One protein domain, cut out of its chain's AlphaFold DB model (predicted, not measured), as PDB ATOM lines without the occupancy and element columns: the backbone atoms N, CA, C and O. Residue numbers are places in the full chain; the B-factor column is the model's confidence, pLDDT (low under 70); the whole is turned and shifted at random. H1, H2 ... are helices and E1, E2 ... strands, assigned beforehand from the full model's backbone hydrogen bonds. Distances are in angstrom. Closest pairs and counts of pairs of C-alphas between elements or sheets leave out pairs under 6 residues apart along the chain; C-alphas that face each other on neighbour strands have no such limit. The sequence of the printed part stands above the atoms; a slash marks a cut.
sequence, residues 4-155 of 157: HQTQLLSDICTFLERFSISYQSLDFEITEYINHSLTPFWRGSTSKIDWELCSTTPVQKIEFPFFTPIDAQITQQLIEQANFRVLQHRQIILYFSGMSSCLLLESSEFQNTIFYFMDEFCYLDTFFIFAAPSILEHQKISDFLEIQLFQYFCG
ATOM      1  N   HIS A   4       4.551  -1.367 -17.363       57.41
ATOM      2  CA  HIS A   4       4.129  -0.466 -16.288       57.41
ATOM      3  C   HIS A   4       3.999   1.010 -16.694       57.41
ATOM      4  O   HIS A   4       3.108   1.688 -16.194       57.41
ATOM      5  N   GLN A   5       4.851   1.520 -17.590       58.31
ATOM      6  CA  GLN A   5       4.830   2.941 -17.978       58.31
ATOM      7  C   GLN A   5       3.600   3.276 -18.824       58.31
ATOM      8  O   GLN A   5       2.982   4.324 -18.652       58.31
ATOM      9  N   THR A   6       3.220   2.359 -19.715       67.12
ATOM     10  CA  THR A   6       1.998   2.479 -20.517       67.12
ATOM     11  C   THR A   6       0.749   2.360 -19.646       67.12
ATOM     12  O   THR A   6      -0.242   3.035 -19.910       67.12
ATOM     13  N   GLN A   7       0.808   1.544 -18.590       81.31
ATOM     14  CA  GLN A   7      -0.308   1.362 -17.671       81.31
ATOM     15  C   GLN A   7      -0.555   2.604 -16.807       81.31
ATOM     16  O   GLN A   7      -1.684   3.072 -16.773       81.31
ATOM     17  N   LEU A   8       0.490   3.219 -16.238       86.69
ATOM     18  CA  LEU A   8       0.337   4.448 -15.449       86.69
ATOM     19  C   LEU A   8      -0.314   5.585 -16.251       86.69
ATOM     20  O   LEU A   8      -1.249   6.218 -15.772       86.69
ATOM     21  N   LEU A   9       0.152   5.828 -17.482       87.19
ATOM     22  CA  LEU A   9      -0.451   6.840 -18.355       87.19
ATOM     23  C   LEU A   9      -1.931   6.532 -18.626       87.19
ATOM     24  O   LEU A   9      -2.761   7.432 -18.585       87.19
ATOM     25  N   SER A  10      -2.264   5.263 -18.876       89.25
ATOM     26  CA  SER A  10      -3.647   4.827 -19.084       89.25
ATOM     27  C   SER A  10      -4.517   5.047 -17.844       89.25
ATOM     28  O   SER A  10      -5.655   5.501 -17.972       89.25
ATOM     29  N   ASP A  11      -3.995   4.746 -16.655       91.56
ATOM     30  CA  ASP A  11      -4.707   4.921 -15.388       91.56
ATOM     31  C   ASP A  11      -4.966   6.413 -15.122       91.56
ATOM     32  O   ASP A  11      -6.086   6.804 -14.793       91.56
ATOM     33  N   ILE A  12      -3.971   7.272 -15.377       92.38
ATOM     34  CA  ILE A  12      -4.108   8.733 -15.281       92.38
ATOM     35  C   ILE A  12      -5.149   9.256 -16.274       92.38
ATOM     36  O   ILE A  12      -6.033  10.016 -15.887       92.38
ATOM     37  N   CYS A  13      -5.095   8.844 -17.541       92.44
ATOM     38  CA  CYS A  13      -6.095   9.227 -18.539       92.44
ATOM     39  C   CYS A  13      -7.510   8.816 -18.102       92.44
ATOM     40  O   CYS A  13      -8.432   9.625 -18.165       92.44
ATOM     41  N   THR A  14      -7.665   7.601 -17.567       94.75
ATOM     42  CA  THR A  14      -8.948   7.098 -17.046       94.75
ATOM     43  C   THR A  14      -9.457   7.951 -15.882       94.75
ATOM     44  O   THR A  14     -10.648   8.265 -15.814       94.75
ATOM     45  N   PHE A  15      -8.567   8.368 -14.973       94.75
ATOM     46  CA  PHE A  15      -8.902   9.316 -13.912       94.75
ATOM     47  C   PHE A  15      -9.419  10.636 -14.501       94.75
ATOM     48  O   PHE A  15     -10.491  11.103 -14.117       94.75
ATOM     49  N   LEU A  16      -8.688  11.223 -15.454       94.69
ATOM     50  CA  LEU A  16      -9.046  12.512 -16.053       94.69
ATOM     51  C   LEU A  16     -10.406  12.440 -16.762       94.69
ATOM     52  O   LEU A  16     -11.254  13.305 -16.546       94.69
ATOM     53  N   GLU A  17     -10.659  11.371 -17.519       94.38
ATOM     54  CA  GLU A  17     -11.952  11.116 -18.163       94.38
ATOM     55  C   GLU A  17     -13.091  10.995 -17.141       94.38
ATOM     56  O   GLU A  17     -14.146  11.612 -17.311       94.38
ATOM     57  N   ARG A  18     -12.880  10.259 -16.040       95.31
ATOM     58  CA  ARG A  18     -13.882  10.087 -14.972       95.31
ATOM     59  C   ARG A  18     -14.287  11.418 -14.339       95.31
ATOM     60  O   ARG A  18     -15.452  11.588 -13.981       95.31
ATOM     61  N   PHE A  19     -13.352  12.358 -14.224       91.75
ATOM     62  CA  PHE A  19     -13.603  13.703 -13.706       91.75
ATOM     63  C   PHE A  19     -13.951  14.734 -14.791       91.75
ATOM     64  O   PHE A  19     -14.116  15.910 -14.476       91.75
ATOM     65  N   SER A  20     -14.126  14.306 -16.049       92.38
ATOM     66  CA  SER A  20     -14.421  15.184 -17.194       92.38
ATOM     67  C   SER A  20     -13.382  16.295 -17.401       92.38
ATOM     68  O   SER A  20     -13.729  17.401 -17.811       92.38
ATOM     69  N   ILE A  21     -12.111  16.002 -17.114       93.19
ATOM     70  CA  ILE A  21     -10.991  16.926 -17.300       93.19
ATOM     71  C   ILE A  21     -10.461  16.756 -18.717       93.19
ATOM     72  O   ILE A  21     -10.073  15.658 -19.120       93.19
ATOM     73  N   SER A  22     -10.418  17.851 -19.469       92.62
ATOM     74  CA  SER A  22      -9.866  17.827 -20.820       92.62
ATOM     75  C   SER A  22      -8.344  17.754 -20.764       92.62
ATOM     76  O   SER A  22      -7.700  18.536 -20.063       92.62
ATOM     77  N   TYR A  23      -7.756  16.842 -21.539       94.38
ATOM     78  CA  TYR A  23      -6.308  16.712 -21.623       94.38
ATOM     79  C   TYR A  23      -5.821  16.463 -23.047       94.38
ATOM     80  O   TYR A  23      -6.527  15.925 -23.901       94.38
ATOM     81  N   GLN A  24      -4.570  16.839 -23.284       95.00
ATOM     82  CA  GLN A  24      -3.833  16.546 -24.501       95.00
ATOM     83  C   GLN A  24      -2.515  15.863 -24.133       95.00
ATOM     84  O   GLN A  24      -1.738  16.378 -23.331       95.00
ATOM     85  N   SER A  25      -2.244  14.715 -24.753       93.69
ATOM     86  CA  SER A  25      -0.919  14.093 -24.694       93.69
ATOM     87  C   SER A  25       0.061  14.951 -25.491       93.69
ATOM     88  O   SER A  25      -0.195  15.256 -26.657       93.69
ATOM     89  N   LEU A  26       1.163  15.355 -24.867       93.44
ATOM     90  CA  LEU A  26       2.217  16.120 -25.525       93.44
ATOM     91  C   LEU A  26       3.249  15.196 -26.166       93.44
ATOM     92  O   LEU A  26       3.491  14.083 -25.693       93.44
ATOM     93  N   ASP A  27       3.900  15.673 -27.219       90.12
ATOM     94  CA  ASP A  27       4.950  14.910 -27.880       90.12
ATOM     95  C   ASP A  27       6.115  14.610 -26.928       90.12
ATOM     96  O   ASP A  27       6.419  15.362 -25.994       90.12
ATOM     97  N   PHE A  28       6.795  13.493 -27.191       89.00
ATOM     98  CA  PHE A  28       7.952  13.042 -26.412       89.00
ATOM     99  C   PHE A  28       9.038  14.125 -26.286       89.00
ATOM    100  O   PHE A  28       9.684  14.225 -25.246       89.00
ATOM    101  N   GLU A  29       9.184  14.989 -27.295       91.12
ATOM    102  CA  GLU A  29      10.133  16.109 -27.298       91.12
ATOM    103  C   GLU A  29       9.943  17.061 -26.108       91.12
ATOM    104  O   GLU A  29      10.925  17.523 -25.533       91.12
ATOM    105  N   ILE A  30       8.701  17.289 -25.664       92.81
ATOM    106  CA  ILE A  30       8.428  18.110 -24.476       92.81
ATOM    107  C   ILE A  30       8.937  17.424 -23.206       92.81
ATOM    108  O   ILE A  30       9.484  18.069 -22.309       92.81
ATOM    109  N   THR A  31       8.786  16.103 -23.130       91.69
ATOM    110  CA  THR A  31       9.278  15.316 -21.994       91.69
ATOM    111  C   THR A  31      10.805  15.376 -21.932       91.69
ATOM    112  O   THR A  31      11.376  15.621 -20.868       91.69
ATOM    113  N   GLU A  32      11.471  15.235 -23.081       91.19
ATOM    114  CA  GLU A  32      12.925  15.378 -23.196       91.19
ATOM    115  C   GLU A  32      13.398  16.788 -22.855       91.19
ATOM    116  O   GLU A  32      14.388  16.946 -22.143       91.19
ATOM    117  N   TYR A  33      12.671  17.815 -23.296       91.56
ATOM    118  CA  TYR A  33      12.969  19.199 -22.951       91.56
ATOM    119  C   TYR A  33      12.963  19.424 -21.433       91.56
ATOM    120  O   TYR A  33      13.903  20.020 -20.897       91.56
ATOM    121  N   ILE A  34      11.945  18.917 -20.728       90.75
ATOM    122  CA  ILE A  34      11.860  19.003 -19.263       90.75
ATOM    123  C   ILE A  34      13.028  18.245 -18.621       90.75
ATOM    124  O   ILE A  34      13.733  18.801 -17.776       90.75
ATOM    125  N   ASN A  35      13.279  17.004 -19.054       90.50
ATOM    126  CA  ASN A  35      14.370  16.175 -18.541       90.50
ATOM    127  C   ASN A  35      15.730  16.864 -18.697       90.50
ATOM    128  O   ASN A  35      16.517  16.903 -17.748       90.50
ATOM    129  N   HIS A  36      15.992  17.429 -19.876       89.75
ATOM    130  CA  HIS A  36      17.226  18.139 -20.188       89.75
ATOM    131  C   HIS A  36      17.362  19.417 -19.355       89.75
ATOM    132  O   HIS A  36      18.383  19.624 -18.698       89.75
ATOM    133  N   SER A  37      16.308  20.236 -19.306       87.12
ATOM    134  CA  SER A  37      16.292  21.495 -18.550       87.12
ATOM    135  C   SER A  37      16.516  21.287 -17.053       87.12
ATOM    136  O   SER A  37      17.148  22.120 -16.402       87.12
ATOM    137  N   LEU A  38      16.030  20.168 -16.510       86.69
ATOM    138  CA  LEU A  38      16.165  19.822 -15.097       86.69
ATOM    139  C   LEU A  38      17.341  18.888 -14.790       86.69
ATOM    140  O   LEU A  38      17.570  18.572 -13.626       86.69
ATOM    141  N   THR A  39      18.138  18.501 -15.794       87.19
ATOM    142  CA  THR A  39      19.317  17.632 -15.618       87.19
ATOM    143  C   THR A  39      20.252  18.075 -14.486       87.19
ATOM    144  O   THR A  39      20.665  17.211 -13.712       87.19
ATOM    145  N   PRO A  40      20.559  19.376 -14.310       83.88
ATOM    146  CA  PRO A  40      21.415  19.831 -13.214       83.88
ATOM    147  C   PRO A  40      20.805  19.649 -11.819       83.88
ATOM    148  O   PRO A  40      21.531  19.696 -10.833       83.88
ATOM    149  N   PHE A  41      19.484  19.485 -11.735       83.00
ATOM    150  CA  PHE A  41      18.731  19.431 -10.487       83.00
ATOM    151  C   PHE A  41      18.246  18.018 -10.151       83.00
ATOM    152  O   PHE A  41      17.760  17.804  -9.049       83.00
ATOM    153  N   TRP A  42      18.357  17.035 -11.050       85.62
ATOM    154  CA  TRP A  42      17.934  15.669 -10.742       85.62
ATOM    155  C   TRP A  42      18.856  15.004  -9.720       85.62
ATOM    156  O   TRP A  42      20.064  14.877  -9.920       85.62
ATOM    157  N   ARG A  43      18.269  14.465  -8.651       82.38
ATOM    158  CA  ARG A  43      18.981  13.698  -7.629       82.38
ATOM    159  C   ARG A  43      18.936  12.207  -7.952       82.38
ATOM    160  O   ARG A  43      18.139  11.450  -7.399       82.38
ATOM    161  N   GLY A  44      19.782  11.784  -8.888       77.31
ATOM    162  CA  GLY A  44      19.949  10.379  -9.285       77.31
ATOM    163  C   GLY A  44      18.799   9.768 -10.102       77.31
ATOM    164  O   GLY A  44      18.993   8.718 -10.705       77.31
ATOM    165  N   SER A  45      17.624  10.406 -10.163       79.06
ATOM    166  CA  SER A  45      16.476   9.993 -10.984       79.06
ATOM    167  C   SER A  45      15.579  11.190 -11.315       79.06
ATOM    168  O   SER A  45      15.595  12.179 -10.583       79.06
ATOM    169  N   THR A  46      14.762  11.095 -12.371       76.56
ATOM    170  CA  THR A  46      13.841  12.181 -12.766       76.56
ATOM    171  C   THR A  46      12.566  12.262 -11.916       76.56
ATOM    172  O   THR A  46      11.643  13.001 -12.241       76.56
ATOM    173  N   SER A  47      12.487  11.494 -10.824       78.12
ATOM    174  CA  SER A  47      11.420  11.594  -9.821       78.12
ATOM    175  C   SER A  47      11.818  12.440  -8.612       78.12
ATOM    176  O   SER A  47      10.987  12.674  -7.738       78.12
ATOM    177  N   LYS A  48      13.080  12.888  -8.519       81.31
ATOM    178  CA  LYS A  48      13.606  13.576  -7.330       81.31
ATOM    179  C   LYS A  48      14.440  14.785  -7.716       81.31
ATOM    180  O   LYS A  48      15.464  14.637  -8.381       81.31
ATOM    181  N   ILE A  49      14.034  15.961  -7.248       81.06
ATOM    182  CA  ILE A  49      14.803  17.201  -7.387       81.06
ATOM    183  C   ILE A  49      15.718  17.391  -6.172       81.06
ATOM    184  O   ILE A  49      15.312  17.212  -5.022       81.06
ATOM    185  N   ASP A  50      16.966  17.763  -6.432       80.44
ATOM    186  CA  ASP A  50      17.896  18.302  -5.451       80.44
ATOM    187  C   ASP A  50      17.628  19.801  -5.258       80.44
ATOM    188  O   ASP A  50      18.162  20.670  -5.953       80.44
ATOM    189  N   TRP A  51      16.749  20.102  -4.305       74.06
ATOM    190  CA  TRP A  51      16.328  21.472  -4.021       74.06
ATOM    191  C   TRP A  51      17.446  22.367  -3.487       74.06
ATOM    192  O   TRP A  51      17.347  23.589  -3.625       74.06
ATOM    193  N   GLU A  52      18.523  21.799  -2.935       75.06
ATOM    194  CA  GLU A  52      19.677  22.590  -2.495       75.06
ATOM    195  C   GLU A  52      20.327  23.303  -3.690       75.06
ATOM    196  O   GLU A  52      20.723  24.468  -3.585       75.06
ATOM    197  N   LEU A  53      20.331  22.658  -4.862       69.50
ATOM    198  CA  LEU A  53      20.850  23.214  -6.115       69.50
ATOM    199  C   LEU A  53      19.894  24.238  -6.749       69.50
ATOM    200  O   LEU A  53      20.337  25.175  -7.419       69.50
ATOM    201  N   CYS A  54      18.587  24.108  -6.499       64.62
ATOM    202  CA  CYS A  54      17.570  25.038  -6.992       64.62
ATOM    203  C   CYS A  54      17.583  26.396  -6.276       64.62
ATOM    204  O   CYS A  54      17.085  27.360  -6.845       64.62
ATOM    205  N   SER A  55      18.201  26.516  -5.095       57.38
ATOM    206  CA  SER A  55      18.283  27.767  -4.311       57.38
ATOM    207  C   SER A  55      18.907  28.964  -5.054       57.38
ATOM    208  O   SER A  55      18.709  30.116  -4.671       57.38
ATOM    209  N   THR A  56      19.644  28.704  -6.137       52.97
ATOM    210  CA  THR A  56      20.299  29.716  -6.985       52.97
ATOM    211  C   THR A  56      19.492  30.102  -8.230       52.97
ATOM    212  O   THR A  56      19.823  31.067  -8.921       52.97
ATOM    213  N   THR A  57      18.430  29.357  -8.531       52.12
ATOM    214  CA  THR A  57      17.559  29.545  -9.696       52.12
ATOM    215  C   THR A  57      16.184  29.983  -9.178       52.12
ATOM    216  O   THR A  57      15.794  29.545  -8.104       52.12
ATOM    217  N   PRO A  58      15.426  30.856  -9.867       54.00
ATOM    218  CA  PRO A  58      14.131  31.339  -9.374       54.00
ATOM    219  C   PRO A  58      13.023  30.271  -9.451       54.00
ATOM    220  O   PRO A  58      11.925  30.584  -9.875       54.00
ATOM    221  N   VAL A  59      13.314  29.029  -9.064       59.44
ATOM    222  CA  VAL A  59      12.367  27.922  -8.996       59.44
ATOM    223  C   VAL A  59      11.698  27.933  -7.630       59.44
ATOM    224  O   VAL A  59      12.366  27.811  -6.603       59.44
ATOM    225  N   GLN A  60      10.376  28.067  -7.608       57.66
ATOM    226  CA  GLN A  60       9.602  28.052  -6.369       57.66
ATOM    227  C   GLN A  60       9.113  26.636  -6.051       57.66
ATOM    228  O   GLN A  60       8.228  26.127  -6.727       57.66
ATOM    229  N   LYS A  61       9.655  26.016  -4.994       60.03
ATOM    230  CA  LYS A  61       9.059  24.823  -4.374       60.03
ATOM    231  C   LYS A  61       7.867  25.249  -3.528       60.03
ATOM    232  O   LYS A  61       7.995  26.192  -2.747       60.03
ATOM    233  N   ILE A  62       6.752  24.531  -3.612       54.00
ATOM    234  CA  ILE A  62       5.672  24.673  -2.636       54.00
ATOM    235  C   ILE A  62       5.442  23.315  -1.990       54.00
ATOM    236  O   ILE A  62       5.183  22.324  -2.666       54.00
ATOM    237  N   GLU A  63       5.608  23.279  -0.674       52.50
ATOM    238  CA  GLU A  63       5.416  22.093   0.153       52.50
ATOM    239  C   GLU A  63       3.992  22.100   0.705       52.50
ATOM    240  O   GLU A  63       3.486  23.145   1.119       52.50
ATOM    241  N   PHE A  64       3.329  20.944   0.711       49.69
ATOM    242  CA  PHE A  64       2.005  20.825   1.317       49.69
ATOM    243  C   PHE A  64       2.144  20.793   2.844       49.69
ATOM    244  O   PHE A  64       2.807  19.894   3.368       49.69
ATOM    245  N   PRO A  65       1.505  21.717   3.584       42.47
ATOM    246  CA  PRO A  65       1.493  21.668   5.035       42.47
ATOM    247  C   PRO A  65       0.459  20.628   5.504       42.47
ATOM    248  O   PRO A  65      -0.678  20.965   5.782       42.47
ATOM    249  N   PHE A  66       0.878  19.363   5.567       47.56
ATOM    250  CA  PHE A  66       0.395  18.259   6.422       47.56
ATOM    251  C   PHE A  66      -1.105  17.878   6.563       47.56
ATOM    252  O   PHE A  66      -1.994  18.683   6.812       47.56
ATOM    253  N   PHE A  67      -1.304  16.548   6.604       46.75
ATOM    254  CA  PHE A  67      -2.224  15.757   7.444       46.75
ATOM    255  C   PHE A  67      -3.555  16.386   7.876       46.75
ATOM    256  O   PHE A  67      -3.751  16.763   9.030       46.75
ATOM    257  N   THR A  68      -4.546  16.364   6.999       39.22
ATOM    258  CA  THR A  68      -5.957  16.317   7.411       39.22
ATOM    259  C   THR A  68      -6.741  15.575   6.331       39.22
ATOM    260  O   THR A  68      -6.317  15.612   5.181       39.22
ATOM    261  N   PRO A  69      -7.845  14.866   6.640       47.53
ATOM    262  CA  PRO A  69      -8.756  14.415   5.596       47.53
ATOM    263  C   PRO A  69      -9.241  15.661   4.859       47.53
ATOM    264  O   PRO A  69      -9.857  16.542   5.458       47.53
ATOM    265  N   ILE A  70      -8.860  15.775   3.593       51.09
ATOM    266  CA  ILE A  70      -9.000  17.018   2.853       51.09
ATOM    267  C   ILE A  70     -10.420  17.107   2.305       51.09
ATOM    268  O   ILE A  70     -10.814  16.311   1.456       51.09
ATOM    269  N   ASP A  71     -11.188  18.079   2.796       51.38
ATOM    270  CA  ASP A  71     -12.427  18.494   2.142       51.38
ATOM    271  C   ASP A  71     -12.150  19.584   1.085       51.38
ATOM    272  O   ASP A  71     -11.090  20.223   1.061       51.38
ATOM    273  N   ALA A  72     -13.107  19.789   0.180       54.72
ATOM    274  CA  ALA A  72     -12.993  20.746  -0.924       54.72
ATOM    275  C   ALA A  72     -12.830  22.214  -0.469       54.72
ATOM    276  O   ALA A  72     -12.294  23.041  -1.200       54.72
ATOM    277  N   GLN A  73     -13.262  22.555   0.742       55.47
ATOM    278  CA  GLN A  73     -13.167  23.895   1.310       55.47
ATOM    279  C   GLN A  73     -11.771  24.156   1.893       55.47
ATOM    280  O   GLN A  73     -11.186  25.208   1.636       55.47
ATOM    281  N   ILE A  74     -11.201  23.178   2.604       56.44
ATOM    282  CA  ILE A  74      -9.811  23.206   3.090       56.44
ATOM    283  C   ILE A  74      -8.842  23.192   1.904       56.44
ATOM    284  O   ILE A  74      -7.881  23.954   1.888       56.44
ATOM    285  N   THR A  75      -9.142  22.397   0.875       54.44
ATOM    286  CA  THR A  75      -8.455  22.402  -0.429       54.44
ATOM    287  C   THR A  75      -8.343  23.807  -0.993       54.44
ATOM    288  O   THR A  75      -7.249  24.274  -1.303       54.44
ATOM    289  N   GLN A  76      -9.480  24.488  -1.121       57.78
ATOM    290  CA  GLN A  76      -9.536  25.792  -1.755       57.78
ATOM    291  C   GLN A  76      -8.828  26.850  -0.907       57.78
ATOM    292  O   GLN A  76      -8.064  27.643  -1.444       57.78
ATOM    293  N   GLN A  77      -8.963  26.783   0.419       60.94
ATOM    294  CA  GLN A  77      -8.202  27.633   1.333       60.94
ATOM    295  C   GLN A  77      -6.696  27.377   1.259       60.94
ATOM    296  O   GLN A  77      -5.932  28.334   1.265       60.94
ATOM    297  N   LEU A  78      -6.249  26.123   1.154       56.34
ATOM    298  CA  LEU A  78      -4.834  25.790   0.978       56.34
ATOM    299  C   LEU A  78      -4.318  26.268  -0.378       56.34
ATOM    300  O   LEU A  78      -3.226  26.815  -0.434       56.34
ATOM    301  N   ILE A  79      -5.097  26.131  -1.454       56.03
ATOM    302  CA  ILE A  79      -4.736  26.645  -2.782       56.03
ATOM    303  C   ILE A  79      -4.624  28.176  -2.768       56.03
ATOM    304  O   ILE A  79      -3.657  28.733  -3.296       56.03
ATOM    305  N   GLU A  80      -5.574  28.854  -2.122       58.50
ATOM    306  CA  GLU A  80      -5.596  30.309  -1.961       58.50
ATOM    307  C   GLU A  80      -4.458  30.814  -1.055       58.50
ATOM    308  O   GLU A  80      -3.820  31.819  -1.372       58.50
ATOM    309  N   GLN A  81      -4.157  30.110   0.042       54.81
ATOM    310  CA  GLN A  81      -3.102  30.472   0.999       54.81
ATOM    311  C   GLN A  81      -1.696  30.145   0.492       54.81
ATOM    312  O   GLN A  81      -0.772  30.929   0.703       54.81
ATOM    313  N   ALA A  82      -1.523  29.009  -0.185       53.16
ATOM    314  CA  ALA A  82      -0.237  28.583  -0.729       53.16
ATOM    315  C   ALA A  82       0.159  29.369  -1.986       53.16
ATOM    316  O   ALA A  82       1.308  29.283  -2.415       53.16
ATOM    317  N   ASN A  83      -0.763  30.166  -2.551       55.81
ATOM    318  CA  ASN A  83      -0.526  31.048  -3.692       55.81
ATOM    319  C   ASN A  83       0.243  30.321  -4.808       55.81
ATOM    320  O   ASN A  83       1.276  30.802  -5.283       55.81
ATOM    321  N   PHE A  84      -0.231  29.121  -5.172       64.88
ATOM    322  CA  PHE A  84       0.421  28.270  -6.163       64.88
ATOM    323  C   PHE A  84       0.417  28.965  -7.528       64.88
ATOM    324  O   PHE A  84      -0.508  28.796  -8.322       64.88
ATOM    325  N   ARG A  85       1.466  29.740  -7.820       71.31
ATOM    326  CA  ARG A  85       1.590  30.517  -9.064       71.31
ATOM    327  C   ARG A  85       1.412  29.643 -10.298       71.31
ATOM    328  O   ARG A  85       0.702  30.032 -11.214       71.31
ATOM    329  N   VAL A  86       1.967  28.429 -10.269       75.06
ATOM    330  CA  VAL A  86       1.833  27.431 -11.342       75.06
ATOM    331  C   VAL A  86       0.365  27.110 -11.638       75.06
ATOM    332  O   VAL A  86      -0.023  27.051 -12.799       75.06
ATOM    333  N   LEU A  87      -0.467  26.967 -10.604       75.31
ATOM    334  CA  LEU A  87      -1.890  26.678 -10.764       75.31
ATOM    335  C   LEU A  87      -2.686  27.924 -11.198       75.31
ATOM    336  O   LEU A  87      -3.750  27.788 -11.788       75.31
ATOM    337  N   GLN A  88      -2.172  29.143 -11.023       76.69
ATOM    338  CA  GLN A  88      -2.814  30.354 -11.563       76.69
ATOM    339  C   GLN A  88      -2.704  30.464 -13.091       76.69
ATOM    340  O   GLN A  88      -3.436  31.243 -13.705       76.69
ATOM    341  N   HIS A  89      -1.817  29.691 -13.725       82.12
ATOM    342  CA  HIS A  89      -1.786  29.607 -15.179       82.12
ATOM    343  C   HIS A  89      -3.019  28.874 -15.692       82.12
ATOM    344  O   HIS A  89      -3.460  27.887 -15.114       82.12
ATOM    345  N   ARG A  90      -3.548  29.334 -16.830       88.38
ATOM    346  CA  ARG A  90      -4.694  28.697 -17.486       88.38
ATOM    347  C   ARG A  90      -4.427  27.221 -17.791       88.38
ATOM    348  O   ARG A  90      -5.279  26.379 -17.537       88.38
ATOM    349  N   GLN A  91      -3.239  26.924 -18.306       91.75
ATOM    350  CA  GLN A  91      -2.835  25.580 -18.696       91.75
ATOM    351  C   GLN A  91      -1.603  25.140 -17.919       91.75
ATOM    352  O   GLN A  91      -0.660  25.917 -17.728       91.75
ATOM    353  N   ILE A  92      -1.614  23.877 -17.513       92.75
ATOM    354  CA  ILE A  92      -0.518  23.232 -16.797       92.75
ATOM    355  C   ILE A  92      -0.143  21.919 -17.472       92.75
ATOM    356  O   ILE A  92      -0.942  21.317 -18.188       92.75
ATOM    357  N   ILE A  93       1.093  21.492 -17.237       94.56
ATOM    358  CA  ILE A  93       1.624  20.225 -17.728       94.56
ATOM    359  C   ILE A  93       1.872  19.309 -16.539       94.56
ATOM    360  O   ILE A  93       2.652  19.657 -15.652       94.56
ATOM    361  N   LEU A  94       1.244  18.137 -16.544       93.94
ATOM    362  CA  LEU A  94       1.571  17.053 -15.631       93.94
ATOM    363  C   LEU A  94       2.727  16.236 -16.195       93.94
ATOM    364  O   LEU A  94       2.683  15.752 -17.331       93.94
ATOM    365  N   TYR A  95       3.744  16.064 -15.365       92.69
ATOM    366  CA  TYR A  95       4.923  15.270 -15.653       92.69
ATOM    367  C   TYR A  95       5.080  14.193 -14.584       92.69
ATOM    368  O   TYR A  95       5.036  14.460 -13.380       92.69
ATOM    369  N   PHE A  96       5.355  12.982 -15.049       89.06
ATOM    370  CA  PHE A  96       5.642  11.831 -14.212       89.06
ATOM    371  C   PHE A  96       6.961  11.222 -14.663       89.06
ATOM    372  O   PHE A  96       7.205  11.028 -15.859       89.06
ATOM    373  N   SER A  97       7.816  10.899 -13.698       83.88
ATOM    374  CA  SER A  97       9.103  10.282 -13.993       83.88
ATOM    375  C   SER A  97       8.916   8.961 -14.736       83.88
ATOM    376  O   SER A  97       8.105   8.115 -14.359       83.88
ATOM    377  N   GLY A  98       9.684   8.782 -15.808       78.00
ATOM    378  CA  GLY A  98       9.662   7.563 -16.609       78.00
ATOM    379  C   GLY A  98       8.472   7.440 -17.563       78.00
ATOM    380  O   GLY A  98       8.372   6.415 -18.235       78.00
ATOM    381  N   MET A  99       7.594   8.442 -17.668       81.12
ATOM    382  CA  MET A  99       6.578   8.475 -18.721       81.12
ATOM    383  C   MET A  99       7.158   8.986 -20.041       81.12
ATOM    384  O   MET A  99       8.082   9.791 -20.065       81.12
ATOM    385  N   SER A 100       6.618   8.487 -21.156       81.75
ATOM    386  CA  SER A 100       7.029   8.886 -22.509       81.75
ATOM    387  C   SER A 100       6.336  10.150 -23.015       81.75
ATOM    388  O   SER A 100       6.696  10.664 -24.066       81.75
ATOM    389  N   SER A 101       5.295  10.607 -22.328       88.75
ATOM    390  CA  SER A 101       4.511  11.768 -22.726       88.75
ATOM    391  C   SER A 101       3.976  12.462 -21.483       88.75
ATOM    392  O   SER A 101       3.467  11.806 -20.569       88.75
ATOM    393  N   CYS A 102       4.108  13.784 -21.462       93.38
ATOM    394  CA  CYS A 102       3.453  14.648 -20.493       93.38
ATOM    395  C   CYS A 102       2.003  14.915 -20.904       93.38
ATOM    396  O   CYS A 102       1.643  14.800 -22.078       93.38
ATOM    397  N   LEU A 103       1.185  15.348 -19.948       95.38
ATOM    398  CA  LEU A 103      -0.211  15.702 -20.196       95.38
ATOM    399  C   LEU A 103      -0.418  17.202 -20.019       95.38
ATOM    400  O   LEU A 103      -0.104  17.741 -18.963       95.38
ATOM    401  N   LEU A 104      -0.959  17.866 -21.036       95.88
ATOM    402  CA  LEU A 104      -1.422  19.250 -20.970       95.88
ATOM    403  C   LEU A 104      -2.895  19.272 -20.568       95.88
ATOM    404  O   LEU A 104      -3.686  18.530 -21.146       95.88
ATOM    405  N   LEU A 105      -3.266  20.138 -19.629       95.25
ATOM    406  CA  LEU A 105      -4.645  20.268 -19.163       95.25
ATOM    407  C   LEU A 105      -4.968  21.688 -18.678       95.25
ATOM    408  O   LEU A 105      -4.065  22.493 -18.424       95.25
ATOM    409  N   GLU A 106      -6.259  22.002 -18.542       90.44
ATOM    410  CA  GLU A 106      -6.719  23.274 -17.973       90.44
ATOM    411  C   GLU A 106      -6.632  23.230 -16.439       90.44
ATOM    412  O   GLU A 106      -7.229  22.384 -15.768       90.44
ATOM    413  N   SER A 107      -5.889  24.172 -15.861       86.31
ATOM    414  CA  SER A 107      -5.562  24.189 -14.431       86.31
ATOM    415  C   SER A 107      -6.801  24.240 -13.540       86.31
ATOM    416  O   SER A 107      -6.877  23.527 -12.543       86.31
ATOM    417  N   SER A 108      -7.807  25.036 -13.913       82.88
ATOM    418  CA  SER A 108      -9.037  25.188 -13.130       82.88
ATOM    419  C   SER A 108      -9.834  23.888 -12.991       82.88
ATOM    420  O   SER A 108     -10.514  23.696 -11.987       82.88
ATOM    421  N   GLU A 109      -9.761  22.992 -13.979       84.62
ATOM    422  CA  GLU A 109     -10.441  21.692 -13.924       84.62
ATOM    423  C   GLU A 109      -9.695  20.741 -12.976       84.62
ATOM    424  O   GLU A 109     -10.299  20.065 -12.141       84.62
ATOM    425  N   PHE A 110      -8.363  20.751 -13.042       85.69
ATOM    426  CA  PHE A 110      -7.520  19.879 -12.228       85.69
ATOM    427  C   PHE A 110      -7.378  20.329 -10.770       85.69
ATOM    428  O   PHE A 110      -7.313  19.492  -9.875       85.69
ATOM    429  N   GLN A 111      -7.400  21.633 -10.488       79.94
ATOM    430  CA  GLN A 111      -7.327  22.158  -9.116       79.94
ATOM    431  C   GLN A 111      -8.382  21.547  -8.191       79.94
ATOM    432  O   GLN A 111      -8.080  21.191  -7.056       79.94
ATOM    433  N   ASN A 112      -9.604  21.368  -8.694       76.50
ATOM    434  CA  ASN A 112     -10.713  20.808  -7.923       76.50
ATOM    435  C   ASN A 112     -10.591  19.294  -7.695       76.50
ATOM    436  O   ASN A 112     -11.369  18.718  -6.936       76.50
ATOM    437  N   THR A 113      -9.643  18.639  -8.367       81.31
ATOM    438  CA  THR A 113      -9.489  17.181  -8.362       81.31
ATOM    439  C   THR A 113      -8.125  16.711  -7.877       81.31
ATOM    440  O   THR A 113      -7.941  15.511  -7.688       81.31
ATOM    441  N   ILE A 114      -7.204  17.636  -7.586       81.19
ATOM    442  CA  ILE A 114      -5.830  17.326  -7.183       81.19
ATOM    443  C   ILE A 114      -5.772  16.368  -5.990       81.19
ATOM    444  O   ILE A 114      -4.962  15.454  -5.989       81.19
ATOM    445  N   PHE A 115      -6.673  16.485  -5.013       76.00
ATOM    446  CA  PHE A 115      -6.674  15.589  -3.853       76.00
ATOM    447  C   PHE A 115      -7.227  14.201  -4.150       76.00
ATOM    448  O   PHE A 115      -6.665  13.220  -3.674       76.00
ATOM    449  N   TYR A 116      -8.264  14.095  -4.985       82.50
ATOM    450  CA  TYR A 116      -8.716  12.792  -5.480       82.50
ATOM    451  C   TYR A 116      -7.622  12.119  -6.313       82.50
ATOM    452  O   TYR A 116      -7.440  10.908  -6.226       82.50
ATOM    453  N   PHE A 117      -6.866  12.909  -7.081       86.50
ATOM    454  CA  PHE A 117      -5.708  12.428  -7.824       86.50
ATOM    455  C   PHE A 117      -4.634  11.906  -6.864       86.50
ATOM    456  O   PHE A 117      -4.142  10.794  -7.026       86.50
ATOM    457  N   MET A 118      -4.301  12.675  -5.826       80.81
ATOM    458  CA  MET A 118      -3.320  12.261  -4.823       80.81
ATOM    459  C   MET A 118      -3.732  10.966  -4.107       80.81
ATOM    460  O   MET A 118      -2.875  10.120  -3.877       80.81
ATOM    461  N   ASP A 119      -5.020  10.790  -3.799       78.12
ATOM    462  CA  ASP A 119      -5.562   9.579  -3.164       78.12
ATOM    463  C   ASP A 119      -5.498   8.345  -4.067       78.12
ATOM    464  O   ASP A 119      -4.976   7.301  -3.672       78.12
ATOM    465  N   GLU A 120      -5.930   8.479  -5.319       85.62
ATOM    466  CA  GLU A 120      -5.904   7.370  -6.274       85.62
ATOM    467  C   GLU A 120      -4.479   6.932  -6.628       85.62
ATOM    468  O   GLU A 120      -4.195   5.738  -6.741       85.62
ATOM    469  N   PHE A 121      -3.568   7.896  -6.756       86.19
ATOM    470  CA  PHE A 121      -2.185   7.663  -7.161       86.19
ATOM    471  C   PHE A 121      -1.203   7.681  -5.985       86.19
ATOM    472  O   PHE A 121      -0.005   7.869  -6.187       86.19
ATOM    473  N   CYS A 122      -1.677   7.428  -4.763       77.44
ATOM    474  CA  CYS A 122      -0.886   7.434  -3.525       77.44
ATOM    475  C   CYS A 122       0.348   6.513  -3.531       77.44
ATOM    476  O   CYS A 122       1.276   6.705  -2.748       77.44
ATOM    477  N   TYR A 123       0.361   5.512  -4.416       78.75
ATOM    478  CA  TYR A 123       1.473   4.584  -4.621       78.75
ATOM    479  C   TYR A 123       2.641   5.184  -5.418       78.75
ATOM    480  O   TYR A 123       3.698   4.559  -5.514       78.75
ATOM    481  N   LEU A 124       2.458   6.355  -6.033       80.69
ATOM    482  CA  LEU A 124       3.539   7.104  -6.660       80.69
ATOM    483  C   LEU A 124       4.339   7.848  -5.586       80.69
ATOM    484  O   LEU A 124       3.775   8.372  -4.630       80.69
ATOM    485  N   ASP A 125       5.655   7.952  -5.769       76.38
ATOM    486  CA  ASP A 125       6.497   8.749  -4.868       76.38
ATOM    487  C   ASP A 125       6.185  10.246  -5.018       76.38
ATOM    488  O   ASP A 125       5.950  10.950  -4.031       76.38
ATOM    489  N   THR A 126       6.196  10.733  -6.264       81.50
ATOM    490  CA  THR A 126       6.070  12.151  -6.617       81.50
ATOM    491  C   THR A 126       5.485  12.344  -8.021       81.50
ATOM    492  O   THR A 126       5.577  11.461  -8.879       81.50
ATOM    493  N   PHE A 127       4.930  13.527  -8.284       87.50
ATOM    494  CA  PHE A 127       4.712  14.035  -9.641       87.50
ATOM    495  C   PHE A 127       4.966  15.540  -9.706       87.50
ATOM    496  O   PHE A 127       5.031  16.212  -8.676       87.50
ATOM    497  N   PHE A 128       5.120  16.067 -10.917       88.38
ATOM    498  CA  PHE A 128       5.437  17.473 -11.138       88.38
ATOM    499  C   PHE A 128       4.357  18.158 -11.970       88.38
ATOM    500  O   PHE A 128       3.807  17.570 -12.903       88.38
ATOM    501  N   ILE A 129       4.083  19.419 -11.644       89.50
ATOM    502  CA  ILE A 129       3.189  20.300 -12.391       89.50
ATOM    503  C   ILE A 129       3.996  21.498 -12.880       89.50
ATOM    504  O   ILE A 129       4.621  22.195 -12.083       89.50
ATOM    505  N   PHE A 130       3.959  21.766 -14.179       89.00
ATOM    506  CA  PHE A 130       4.643  22.901 -14.799       89.00
ATOM    507  C   PHE A 130       3.640  23.904 -15.362       89.00
ATOM    508  O   PHE A 130       2.577  23.517 -15.851       89.00
ATOM    509  N   ALA A 131       3.995  25.190 -15.355       87.81
ATOM    510  CA  ALA A 131       3.258  26.191 -16.117       87.81
ATOM    511  C   ALA A 131       3.449  25.916 -17.618       87.81
ATOM    512  O   ALA A 131       4.575  25.931 -18.113       87.81
ATOM    513  N   ALA A 132       2.365  25.665 -18.355       89.81
ATOM    514  CA  ALA A 132       2.470  25.265 -19.759       89.81
ATOM    515  C   ALA A 132       3.164  26.294 -20.679       89.81
ATOM    516  O   ALA A 132       3.965  25.863 -21.509       89.81
ATOM    517  N   PRO A 133       2.929  27.623 -20.561       86.88
ATOM    518  CA  PRO A 133       3.457  28.589 -21.529       86.88
ATOM    519  C   PRO A 133       4.982  28.550 -21.690       86.88
ATOM    520  O   PRO A 133       5.477  28.519 -22.812       86.88
ATOM    521  N   SER A 134       5.731  28.483 -20.584       82.56
ATOM    522  CA  SER A 134       7.199  28.466 -20.632       82.56
ATOM    523  C   SER A 134       7.735  27.187 -21.275       82.56
ATOM    524  O   SER A 134       8.669  27.244 -22.070       82.56
ATOM    525  N   ILE A 135       7.110  26.043 -20.998       88.31
ATOM    526  CA  ILE A 135       7.518  24.747 -21.551       88.31
ATOM    527  C   ILE A 135       7.211  24.648 -23.045       88.31
ATOM    528  O   ILE A 135       8.075  24.247 -23.822       88.31
ATOM    529  N   LEU A 136       5.999  25.026 -23.461       89.31
ATOM    530  CA  LEU A 136       5.580  24.933 -24.863       89.31
ATOM    531  C   LEU A 136       6.420  25.852 -25.765       89.31
ATOM    532  O   LEU A 136       6.728  25.500 -26.902       89.31
ATOM    533  N   GLU A 137       6.867  26.992 -25.237       88.31
ATOM    534  CA  GLU A 137       7.762  27.930 -25.925       88.31
ATOM    535  C   GLU A 137       9.259  27.595 -25.752       88.31
ATOM    536  O   GLU A 137      10.112  28.369 -26.189       88.31
ATOM    537  N   HIS A 138       9.599  26.454 -25.133       85.50
ATOM    538  CA  HIS A 138      10.976  26.014 -24.846       85.50
ATOM    539  C   HIS A 138      11.813  27.050 -24.067       85.50
ATOM    540  O   HIS A 138      13.044  27.110 -24.171       85.50
ATOM    541  N   GLN A 139      11.150  27.867 -23.253       85.44
ATOM    542  CA  GLN A 139      11.771  28.857 -22.383       85.44
ATOM    543  C   GLN A 139      12.188  28.244 -21.053       85.44
ATOM    544  O   GLN A 139      11.554  27.323 -20.545       85.44
ATOM    545  N   LYS A 140      13.230  28.823 -20.444       81.38
ATOM    546  CA  LYS A 140      13.753  28.380 -19.148       81.38
ATOM    547  C   LYS A 140      12.616  28.153 -18.147       81.38
ATOM    548  O   LYS A 140      11.849  29.068 -17.856       81.38
ATOM    549  N   ILE A 141      12.590  26.954 -17.571       82.50
ATOM    550  CA  ILE A 141      11.643  26.588 -16.519       82.50
ATOM    551  C   ILE A 141      11.897  27.480 -15.298       82.50
ATOM    552  O   ILE A 141      12.938  27.370 -14.646       82.50
ATOM    553  N   SER A 142      10.966  28.394 -15.031       73.31
ATOM    554  CA  SER A 142      11.004  29.293 -13.875       73.31
ATOM    555  C   SER A 142      10.129  28.797 -12.736       73.31
ATOM    556  O   SER A 142      10.510  28.940 -11.588       73.31
ATOM    557  N   ASP A 143       8.993  28.172 -13.027       74.56
ATOM    558  CA  ASP A 143       8.001  27.835 -12.012       74.56
ATOM    559  C   ASP A 143       7.474  26.419 -12.245       74.56
ATOM    560  O   ASP A 143       6.950  26.096 -13.316       74.56
ATOM    561  N   PHE A 144       7.615  25.568 -11.232       82.25
ATOM    562  CA  PHE A 144       7.012  24.243 -11.204       82.25
ATOM    563  C   PHE A 144       6.689  23.839  -9.773       82.25
ATOM    564  O   PHE A 144       7.264  24.351  -8.819       82.25
ATOM    565  N   LEU A 145       5.759  22.910  -9.636       79.06
ATOM    566  CA  LEU A 145       5.307  22.370  -8.371       79.06
ATOM    567  C   LEU A 145       5.671  20.890  -8.320       79.06
ATOM    568  O   LEU A 145       5.311  20.139  -9.221       79.06
ATOM    569  N   GLU A 146       6.381  20.474  -7.278       82.94
ATOM    570  CA  GLU A 146       6.555  19.059  -6.954       82.94
ATOM    571  C   GLU A 146       5.503  18.656  -5.924       82.94
ATOM    572  O   GLU A 146       5.397  19.267  -4.862       82.94
ATOM    573  N   ILE A 147       4.760  17.596  -6.221       77.62
ATOM    574  CA  ILE A 147       3.832  16.969  -5.288       77.62
ATOM    575  C   ILE A 147       4.477  15.690  -4.772       77.62
ATOM    576  O   ILE A 147       4.700  14.756  -5.539       77.62
ATOM    577  N   GLN A 148       4.767  15.642  -3.471       73.56
ATOM    578  CA  GLN A 148       5.357  14.475  -2.810       73.56
ATOM    579  C   GLN A 148       4.259  13.616  -2.174       73.56
ATOM    580  O   GLN A 148       3.860  13.821  -1.028       73.56
ATOM    581  N   LEU A 149       3.757  12.654  -2.944       71.00
ATOM    582  CA  LEU A 149       2.614  11.807  -2.600       71.00
ATOM    583  C   LEU A 149       2.917  10.846  -1.446       71.00
ATOM    584  O   LEU A 149       2.127  10.740  -0.512       71.00
ATOM    585  N   PHE A 150       4.093  10.213  -1.436       60.62
ATOM    586  CA  PHE A 150       4.476   9.324  -0.333       60.62
ATOM    587  C   PHE A 150       4.512  10.059   1.018       60.62
ATOM    588  O   PHE A 150       4.012   9.561   2.026       60.62
ATOM    589  N   GLN A 151       5.058  11.280   1.042       56.94
ATOM    590  CA  GLN A 151       5.095  12.098   2.258       56.94
ATOM    591  C   GLN A 151       3.701  12.553   2.692       56.94
ATOM    592  O   GLN A 151       3.447  12.682   3.887       56.94
ATOM    593  N   TYR A 152       2.795  12.757   1.735       54.94
ATOM    594  CA  TYR A 152       1.406  13.101   2.010       54.94
ATOM    595  C   TYR A 152       0.659  11.980   2.759       54.94
ATOM    596  O   TYR A 152      -0.101  12.280   3.677       54.94
ATOM    597  N   PHE A 153       0.917  10.700   2.451       53.34
ATOM    598  CA  PHE A 153       0.274   9.566   3.143       53.34
ATOM    599  C   PHE A 153       1.011   9.083   4.393       53.34
ATOM    600  O   PHE A 153       0.375   8.711   5.380       53.34
ATOM    601  N   CYS A 154       2.344   9.049   4.361       49.16
ATOM    602  CA  CYS A 154       3.151   8.423   5.411       49.16
ATOM    603  C   CYS A 154       3.778   9.421   6.397       49.16
ATOM    604  O   CYS A 154       4.260   9.004   7.449       49.16
ATOM    605  N   GLY A 155       3.754  10.721   6.089       48.53
ATOM    606  CA  GLY A 155       4.431  11.764   6.863       48.53
ATOM    607  C   GLY A 155       5.929  11.841   6.622       48.53
ATOM    608  O   GLY A 155       6.504  11.061   5.862       48.53
TER     609      GLY A 155
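What this domain is: This is residues 4 to 155 of the 157 residues of an uncharacterized protein of Acinetobacter sichuanensis (UniProt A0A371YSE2). A strongly twisted antiparallel sheet of five strands runs through the domain, with short helices on both faces: H5 and H6 on one, H8 on the other. The longest helix, H1, grazes the sheet near its E1 edge, while H3 and H4 lie off the sheet, joined by a long stretch with no named element, residues 55 to 71. The printed part has 152 residues, with nine named helices and five named strands in the order H1 E1 H2 H3 H4 H5 E2 E3 H6 H7 E4 H8 E5 H9; the class is mixed, helices and strands. The sheet's order is E1 E3 E2 E4 E5. The whole is compact, with a radius of gyration of the C-alphas of 14.6 A, and rounded, spanning 37 by 32 by 29 A.

Where its parts are: The strands are E1, residues 23 to 25; E3, 103 to 106; E2, 91 to 95; E4, 126 to 131, 17.2 A long from C-alpha 126 at (6.070, 12.151, -6.617); and E5, 144 to 148. The helices are H1, residues 4 to 18, 20.9 A long from C-alpha 4 at (4.129, -0.466, -16.288); H2, 28 to 37, 14.2 A; H3, 51 to 54; H4, 72 to 82, 15.0 A; H5, 85 to 88; H6, 107 to 111; H7, 114 to 120; H8, 132 to 136; and H9, 149 to 154, ending at C-alpha 154 at (3.151, 8.423, 5.411).

How they stand to each other: E2 and E4 are antiparallel at 150 degrees, with N 93 and O 130 2.9 A apart, within hydrogen-bond range. Also in range are N 129 and O 145 of E4 and E5, 2.8 A, N 94 and O 103 of the hairpin E2 and E3, 2.8 A, and N 24 and O 104 of E1 and E3, 2.9 A. E3, H6 H7 and E4 form a split strand-helix-strand unit, two strands running the same way with E2 between them, its crossover right-handed. H5 touches H6, closest at the C-alphas of Leu 87 and Ser 107, 5.8 A. H8, on the opposite face, touches H2 at those of Ile 30 and Ile 135, 7.3 A. H1 and H2 only graze the sheet; H7 and H9 graze it too, each only just on it with 5 pairs of C-alphas within 10 A. H4 is close to but not clearly touching H7, at the C-alphas of Thr 75 and Phe 115, 7.8 A. H3 is apart from H2 and H4. Every O i to N i+4 pair is within range in H1, H2, H4, H6, H7, H8 and H9; H3 and H5 are too short for one.

The domain as a whole: The C-alphas of Arg 18 and Thr 56, the two farthest apart, are 40.2 A apart. The printed part has no cut. The links H2 to H3 and H3 to H4 are long. Mean pLDDT of the printed part is 77.3, and residues 4 to 6, 53 to 84 and 150 to 155 are under 70.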